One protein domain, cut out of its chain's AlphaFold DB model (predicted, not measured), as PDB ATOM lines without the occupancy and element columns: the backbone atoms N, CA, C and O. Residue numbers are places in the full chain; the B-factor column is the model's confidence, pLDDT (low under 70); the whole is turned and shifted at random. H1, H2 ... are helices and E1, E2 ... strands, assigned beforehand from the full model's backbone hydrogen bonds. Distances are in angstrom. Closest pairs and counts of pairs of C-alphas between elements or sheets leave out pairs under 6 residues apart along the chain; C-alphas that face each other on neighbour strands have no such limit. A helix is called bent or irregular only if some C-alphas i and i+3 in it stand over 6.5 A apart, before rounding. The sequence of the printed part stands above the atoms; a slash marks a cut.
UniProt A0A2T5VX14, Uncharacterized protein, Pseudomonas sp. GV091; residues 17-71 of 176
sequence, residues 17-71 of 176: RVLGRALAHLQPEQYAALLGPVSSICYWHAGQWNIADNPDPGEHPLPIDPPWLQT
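What this domain is: This is residues 17 to 71 of the 176 residues of an uncharacterized protein of Pseudomonas sp. GV091 (UniProt A0A2T5VX14). A two-stranded hairpin, E1 and E2, forms one side of this small domain; H1 packs on it, H2 is near E2, and the short H3 packs on H1 away from the hairpin. Residues 54 to 66, a long stretch with no named element, loop round the H2 end from the hairpin to H3. The printed part has 55 residues, in the order H1, H2, E1, E2, H3; its class is mixed, helices and strands, and the sheet E1 - E2 is antiparallel. It is compact, with a radius of gyration of the C-alphas of 10.8 A and spans of 32 by 23 by 14 A.

How they stand to each other: H1, residues 17 to 25, is close to but not clearly touching H2, residues 28 to 35, the closest C-alphas being those of Leu 23 and Tyr 31, 7.4 A apart; they run opposite ways at a shallow tilt of 26 degrees. The closest C-alphas of H1 and E1, residues 40 to 45, are those of Gly 20 and His 45, 5.5 A apart. E1 and E2, residues 48 to 53, form an antiparallel hairpin at 155 degrees, with N 43 and O 50 within hydrogen-bond range at 2.9 A. H3, residues 67 to 70, touches H1, with the closest C-alphas, of Ala 22 and Trp 68, 5.1 A apart. E1 and H3 are apart. Every O i to N i+4 pair is within hydrogen-bond range in H1, but 1 of 4 in H2, beside 2 of 5 O i to N i+3 pairs; H3 is too short for an O i to N i+4 pair.

Where its parts are: H1 begins at C-alpha 17 (175.073, 100.446, 147.262) and is 12.5 A long. H2, 10.9 A, is only just irregular: C-alphas 29 and 32 are 6.7 A apart. E1 is 15.2 A long and E2 16.5 A. H3, 5.3 A, ends at C-alpha 70 (173.987, 98.588, 132.458).

The domain as a whole: The C-alphas farthest apart, of Gly 47 and Ile 64, are 32.3 A apart. The link E2 to H3 is long, and the other links are tight. The printed part has no cut, and no printed residue is under 70 in pLDDT.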
ATOM      1  N   ARG A  17     175.149  99.323 148.217       86.19
ATOM      2  CA  ARG A  17     175.073 100.446 147.262       86.19
ATOM      3  C   ARG A  17     174.858  99.981 145.821       86.19
ATOM      4  O   ARG A  17     174.033 100.558 145.118       86.19
ATOM      5  N   VAL A  18     175.568  98.935 145.386       88.00
ATOM      6  CA  VAL A  18     175.433  98.379 144.025       88.00
ATOM      7  C   VAL A  18     174.041  97.788 143.816       88.00
ATOM      8  O   VAL A  18     173.375  98.146 142.849       88.00
ATOM      9  N   LEU A  19     173.578  96.961 144.758       91.31
ATOM     10  CA  LEU A  19     172.241  96.368 144.737       91.31
ATOM     11  C   LEU A  19     171.146  97.440 144.693       91.31
ATOM     12  O   LEU A  19     170.255  97.371 143.857       91.31
ATOM     13  N   GLY A  20     171.222  98.442 145.573       92.19
ATOM     14  CA  GLY A  20     170.203  99.483 145.658       92.19
ATOM     15  C   GLY A  20     170.093 100.307 144.377       92.19
ATOM     16  O   GLY A  20     168.984 100.602 143.946       92.19
ATOM     17  N   ARG A  21     171.226 100.614 143.724       91.12
ATOM     18  CA  ARG A  21     171.217 101.269 142.405       91.12
ATOM     19  C   ARG A  21     170.653 100.367 141.314       91.12
ATOM     20  O   ARG A  21     169.909 100.859 140.478       91.12
ATOM     21  N   ALA A  22     171.008  99.081 141.320       93.62
ATOM     22  CA  ALA A  22     170.494  98.136 140.338       93.62
ATOM     23  C   ALA A  22     168.965  98.048 140.438       93.62
ATOM     24  O   ALA A  22     168.276  98.286 139.456       93.62
ATOM     25  N   LEU A  23     168.426  97.827 141.639       94.50
ATOM     26  CA  LEU A  23     166.979  97.759 141.863       94.50
ATOM     27  C   LEU A  23     166.260  99.070 141.519       94.50
ATOM     28  O   LEU A  23     165.162  99.027 140.988       94.50
ATOM     29  N   ALA A  24     166.875 100.232 141.757       92.25
ATOM     30  CA  ALA A  24     166.295 101.518 141.358       92.25
ATOM     31  C   ALA A  24     166.274 101.748 139.831       92.25
ATOM     32  O   ALA A  24     165.552 102.623 139.359       92.25
ATOM     33  N   HIS A  25     167.089 101.014 139.068       92.25
ATOM     34  CA  HIS A  25     167.201 101.146 137.614       92.25
ATOM     35  C   HIS A  25     166.396 100.090 136.844       92.25
ATOM     36  O   HIS A  25     165.895 100.364 135.754       92.25
ATOM     37  N   LEU A  26     166.288  98.886 137.403       94.19
ATOM     38  CA  LEU A  26     165.589  97.761 136.795       94.19
ATOM     39  C   LEU A  26     164.069  97.958 136.788       94.19
ATOM     40  O   LEU A  26     163.491  98.537 137.705       94.19
ATOM     41  N   GLN A  27     163.414  97.404 135.769       92.56
ATOM     42  CA  GLN A  27     161.966  97.194 135.792       92.56
ATOM     43  C   GLN A  27     161.620  95.973 136.665       92.56
ATOM     44  O   GLN A  27     162.441  95.053 136.759       92.56
ATOM     45  N   PRO A  28     160.422  95.914 137.281       90.50
ATOM     46  CA  PRO A  28     160.028  94.810 138.162       90.50
ATOM     47  C   PRO A  28     160.172  93.421 137.528       90.50
ATOM     48  O   PRO A  28     160.605  92.479 138.187       90.50
ATOM     49  N   GLU A  29     159.896  93.288 136.230       90.19
ATOM     50  CA  GLU A  29     160.006  92.024 135.486       90.19
ATOM     51  C   GLU A  29     161.453  91.509 135.416       90.19
ATOM     52  O   GLU A  29     161.692  90.321 135.216       90.19
ATOM     53  N   GLN A  30     162.435  92.394 135.599       93.06
ATOM     54  CA  GLN A  30     163.859  92.066 135.568       93.06
ATOM     55  C   GLN A  30     164.398  91.657 136.946       93.06
ATOM     56  O   GLN A  30     165.540  91.202 137.049       93.06
ATOM     57  N   TYR A  31     163.602  91.798 138.011       94.50
ATOM     58  CA  TYR A  31     164.035  91.477 139.372       94.50
ATOM     59  C   TYR A  31     164.290  89.986 139.556       94.50
ATOM     60  O   TYR A  31     165.250  89.624 140.233       94.50
ATOM     61  N   ALA A  32     163.489  89.131 138.919       93.69
ATOM     62  CA  ALA A  32     163.593  87.681 139.039       93.69
ATOM     63  C   ALA A  32     164.992  87.159 138.673       93.69
ATOM     64  O   ALA A  32     165.590  86.387 139.422       93.69
ATOM     65  N   ALA A  33     165.576  87.677 137.591       93.44
ATOM     66  CA  ALA A  33     166.922  87.311 137.153       93.44
ATOM     67  C   ALA A  33     168.034  87.789 138.111       93.44
ATOM     68  O   ALA A  33     169.062  87.126 138.226       93.44
ATOM     69  N   LEU A  34     167.847  88.921 138.804       93.88
ATOM     70  CA  LEU A  34     168.819  89.458 139.767       93.88
ATOM     71  C   LEU A  34     168.696  88.801 141.152       93.88
ATOM     72  O   LEU A  34     169.701  88.535 141.812       93.88
ATOM     73  N   LEU A  35     167.464  88.596 141.622       93.06
ATOM     74  CA  LEU A  35     167.147  88.145 142.980       93.06
ATOM     75  C   LEU A  35     167.062  86.616 143.095       93.06
ATOM     76  O   LEU A  35     167.230  86.074 144.192       93.06
ATOM     77  N   GLY A  36     166.825  85.916 141.983       92.75
ATOM     78  CA  GLY A  36     166.725  84.462 141.932       92.75
ATOM     79  C   GLY A  36     165.655  83.933 142.898       92.75
ATOM     80  O   GLY A  36     164.498  84.343 142.811       92.75
ATOM     81  N   PRO A  37     165.999  83.043 143.846       91.50
ATOM     82  CA  PRO A  37     165.023  82.432 144.750       91.50
ATOM     83  C   PRO A  37     164.551  83.363 145.881       91.50
ATOM     84  O   PRO A  37     163.698  82.974 146.680       91.50
ATOM     85  N   VAL A  38     165.114  84.567 146.009       90.50
ATOM     86  CA  VAL A  38     164.714  85.525 147.048       90.50
ATOM     87  C   VAL A  38     163.326  86.069 146.722       90.50
ATOM     88  O   VAL A  38     163.128  86.624 145.646       90.50
ATOM     89  N   SER A  39     162.378  85.936 147.654       90.88
ATOM     90  CA  SER A  39     160.997  86.409 147.478       90.88
ATOM     91  C   SER A  39     160.846  87.921 147.624       90.88
ATOM     92  O   SER A  39     160.075  88.539 146.902       90.88
ATOM     93  N   SER A  40     161.574  88.526 148.558       91.06
ATOM     94  CA  SER A  40     161.568  89.966 148.799       91.06
ATOM     95  C   SER A  40     162.865  90.380 149.481       91.06
ATOM     96  O   SER A  40     163.493  89.585 150.193       91.06
ATOM     97  N   ILE A  41     163.276  91.627 149.271       92.38
ATOM     98  CA  ILE A  41     164.462  92.205 149.891       92.38
ATOM     99  C   ILE A  41     164.148  93.565 150.507       92.38
ATOM    100  O   ILE A  41     163.576  94.438 149.864       92.38
ATOM    101  N   CYS A  42     164.574  93.753 151.757       91.88
ATOM    102  CA  CYS A  42     164.565  95.041 152.443       91.88
ATOM    103  C   CYS A  42     165.995  95.592 152.493       91.88
ATOM    104  O   CYS A  42     166.917  94.890 152.920       91.88
ATOM    105  N   TYR A  43     166.200  96.821 152.023       92.62
ATOM    106  CA  TYR A  43     167.530  97.383 151.807       92.62
ATOM    107  C   TYR A  43     167.561  98.901 152.020       92.62
ATOM    108  O   TYR A  43     166.583  99.601 151.778       92.62
ATOM    109  N   TRP A  44     168.699  99.434 152.470       91.44
ATOM    110  CA  TRP A  44     168.885 100.877 152.629       91.44
ATOM    111  C   TRP A  44     169.383 101.506 151.328       91.44
ATOM    112  O   TRP A  44     170.422 101.109 150.803       91.44
ATOM    113  N   HIS A  45     168.684 102.491 150.781       91.81
ATOM    114  CA  HIS A  45     169.121 103.184 149.573       91.81
ATOM    115  C   HIS A  45     168.606 104.619 149.562       91.81
ATOM    116  O   HIS A  45     167.491 104.882 150.005       91.81
ATOM    117  N   ALA A  46     169.437 105.547 149.079       88.75
ATOM    118  CA  ALA A  46     169.110 106.972 148.995       88.75
ATOM    119  C   ALA A  46     168.570 107.576 150.314       88.75
ATOM    120  O   ALA A  46     167.672 108.411 150.302       88.75
ATOM    121  N   GLY A  47     169.117 107.147 151.458       91.25
ATOM    122  CA  GLY A  47     168.759 107.696 152.771       91.25
ATOM    123  C   GLY A  47     167.469 107.139 153.387       91.25
ATOM    124  O   GLY A  47     166.992 107.709 154.364       91.25
ATOM    125  N   GLN A  48     166.917 106.045 152.854       94.38
ATOM    126  CA  GLN A  48     165.712 105.405 153.388       94.38
ATOM    127  C   GLN A  48     165.731 103.875 153.241       94.38
ATOM    128  O   GLN A  48     166.463 103.318 152.416       94.38
ATOM    129  N   TRP A  49     164.904 103.190 154.034       94.19
ATOM    130  CA  TRP A  49     164.608 101.767 153.846       94.19
ATOM    131  C   TRP A  49     163.662 101.588 152.659       94.19
ATOM    132  O   TRP A  49     162.636 102.254 152.575       94.19
ATOM    133  N   ASN A  50     164.010 100.674 151.759       95.00
ATOM    134  CA  ASN A  50     163.225 100.291 150.591       95.00
ATOM    135  C   ASN A  50     162.933  98.792 150.650       95.00
ATOM    136  O   ASN A  50     163.690  98.029 151.255       95.00
ATOM    137  N   ILE A  51     161.852  98.381 149.991       93.56
ATOM    138  CA  ILE A  51     161.472  96.980 149.819       93.56
ATOM    139  C   ILE A  51     161.277  96.731 148.325       93.56
ATOM    140  O   ILE A  51     160.658  97.547 147.644       93.56
ATOM    141  N   ALA A  52     161.819  95.626 147.825       94.69
ATOM    142  CA  ALA A  52     161.587  95.148 146.470       94.69
ATOM    143  C   ALA A  52     161.116  93.694 146.525       94.69
ATOM    144  O   ALA A  52     161.844  92.823 147.011       94.69
ATOM    145  N   ASP A  53     159.911  93.447 146.022       95.12
ATOM    146  CA  ASP A  53     159.351  92.105 145.898       95.12
ATOM    147  C   ASP A  53     159.766  91.488 144.565       95.12
ATOM    148  O   ASP A  53     159.719  92.140 143.522       95.12
ATOM    149  N   ASN A  54     160.178  90.225 144.599       94.31
ATOM    150  CA  ASN A  54     160.477  89.463 143.401       94.31
ATOM    151  C   ASN A  54     159.171  88.865 142.853       94.31
ATOM    152  O   ASN A  54     158.574  88.024 143.532       94.31
ATOM    153  N   PRO A  55     158.714  89.267 141.652       93.88
ATOM    154  CA  PRO A  55     157.449  88.788 141.103       93.88
ATOM    155  C   PRO A  55     157.472  87.296 140.745       93.88
ATOM    156  O   PRO A  55     156.406  86.687 140.673       93.88
ATOM    157  N   ASP A  56     158.655  86.709 140.538       94.88
ATOM    158  CA  ASP A  56     158.812  85.299 140.172       94.88
ATOM    159  C   ASP A  56     160.037  84.673 140.874       94.88
ATOM    160  O   ASP A  56     161.115  84.560 140.285       94.88
ATOM    161  N   PRO A  57     159.938  84.312 142.168       94.62
ATOM    162  CA  PRO A  57     161.054  83.729 142.907       94.62
ATOM    163  C   PRO A  57     161.378  82.316 142.421       94.62
ATOM    164  O   PRO A  57     160.541  81.416 142.479       94.62
ATOM    165  N   GLY A  58     162.622  82.086 142.011       93.81
ATOM    166  CA  GLY A  58     163.043  80.781 141.514       93.81
ATOM    167  C   GLY A  58     164.460  80.766 140.966       93.81
ATOM    168  O   GLY A  58     165.206  81.742 141.064       93.81
ATOM    169  N   GLU A  59     164.851  79.633 140.396       93.50
ATOM    170  CA  GLU A  59     166.089  79.553 139.629       93.50
ATOM    171  C   GLU A  59     165.857  80.146 138.240       93.50
ATOM    172  O   GLU A  59     165.079  79.618 137.448       93.50
ATOM    173  N   HIS A  60     166.555  81.241 137.951       90.50
ATOM    174  CA  HIS A  60     166.518  81.911 136.657       90.50
ATOM    175  C   HIS A  60     167.879  81.791 135.981       90.50
ATOM    176  O   HIS A  60     168.905  81.962 136.650       90.50
ATOM    177  N   PRO A  61     167.934  81.505 134.668       91.19
ATOM    178  CA  PRO A  61     169.196  81.526 133.949       91.19
ATOM    179  C   PRO A  61     169.784  82.940 133.980       91.19
ATOM    180  O   PRO A  61     169.064  83.931 133.848       91.19
ATOM    181  N   LEU A  62     171.108  83.034 134.122       88.56
ATOM    182  CA  LEU A  62     171.799  84.315 134.031       88.56
ATOM    183  C   LEU A  62     171.619  84.882 132.607       88.56
ATOM    184  O   LEU A  62     171.979  84.193 131.647       88.56
ATOM    185  N   PRO A  63     171.084  86.107 132.440       91.12
ATOM    186  CA  PRO A  63     170.969  86.721 131.123       91.12
ATOM    187  C   PRO A  63     172.346  86.900 130.473       91.12
ATOM    188  O   PRO A  63     173.328  87.164 131.162       91.12
ATOM    189  N   ILE A  64     172.410  86.806 129.141       92.81
ATOM    190  CA  ILE A  64     173.653  87.043 128.381       92.81
ATOM    191  C   ILE A  64     174.146  88.484 128.578       92.81
ATOM    192  O   ILE A  64     175.344  88.705 128.727       92.81
ATOM    193  N   ASP A  65     173.217  89.441 128.616       91.94
ATOM    194  CA  ASP A  65     173.476  90.843 128.950       91.94
ATOM    195  C   ASP A  65     172.614  91.232 130.161       91.94
ATOM    196  O   ASP A  65     171.442  91.595 130.012       91.94
ATOM    197  N   PRO A  66     173.129  91.046 131.389       93.44
ATOM    198  CA  PRO A  66     172.360  91.337 132.583       93.44
ATOM    199  C   PRO A  66     172.066  92.837 132.720       93.44
ATOM    200  O   PRO A  66     172.999  93.639 132.821       93.44
ATOM    201  N   PRO A  67     170.790  93.250 132.827       91.06
ATOM    202  CA  PRO A  67     170.418  94.665 132.803       91.06
ATOM    203  C   PRO A  67     170.982  95.461 133.991       91.06
ATOM    204  O   PRO A  67     171.208  96.663 133.890       91.06
ATOM    205  N   TRP A  68     171.298  94.799 135.109       92.12
ATOM    206  CA  TRP A  68     171.943  95.445 136.256       92.12
ATOM    207  C   TRP A  68     173.397  95.853 135.993       92.12
ATOM    208  O   TRP A  68     173.895  96.739 136.689       92.12
ATOM    209  N   LEU A  69     174.078  95.264 135.001       90.50
ATOM    210  CA  LEU A  69     175.416  95.707 134.585       90.50
ATOM    211  C   LEU A  69     175.374  97.008 133.773       90.50
ATOM    212  O   LEU A  69     176.363  97.732 133.752       90.50
ATOM    213  N   GLN A  70     174.219  97.340 133.191       89.19
ATOM    214  CA  GLN A  70     173.987  98.588 132.458       89.19
ATOM    215  C   GLN A  70     173.510  99.732 133.372       89.19
ATOM    216  O   GLN A  70     173.174 100.816 132.898       89.19
ATOM    217  N   THR A  71     173.491  99.515 134.694       88.25
ATOM    218  CA  THR A  71     173.091 100.540 135.667       88.25
ATOM    219  C   THR A  71     174.039 101.740 135.576       88.25
ATOM    220  O   THR A  71     175.230 101.587 135.871       88.25
TER     221      THR A  71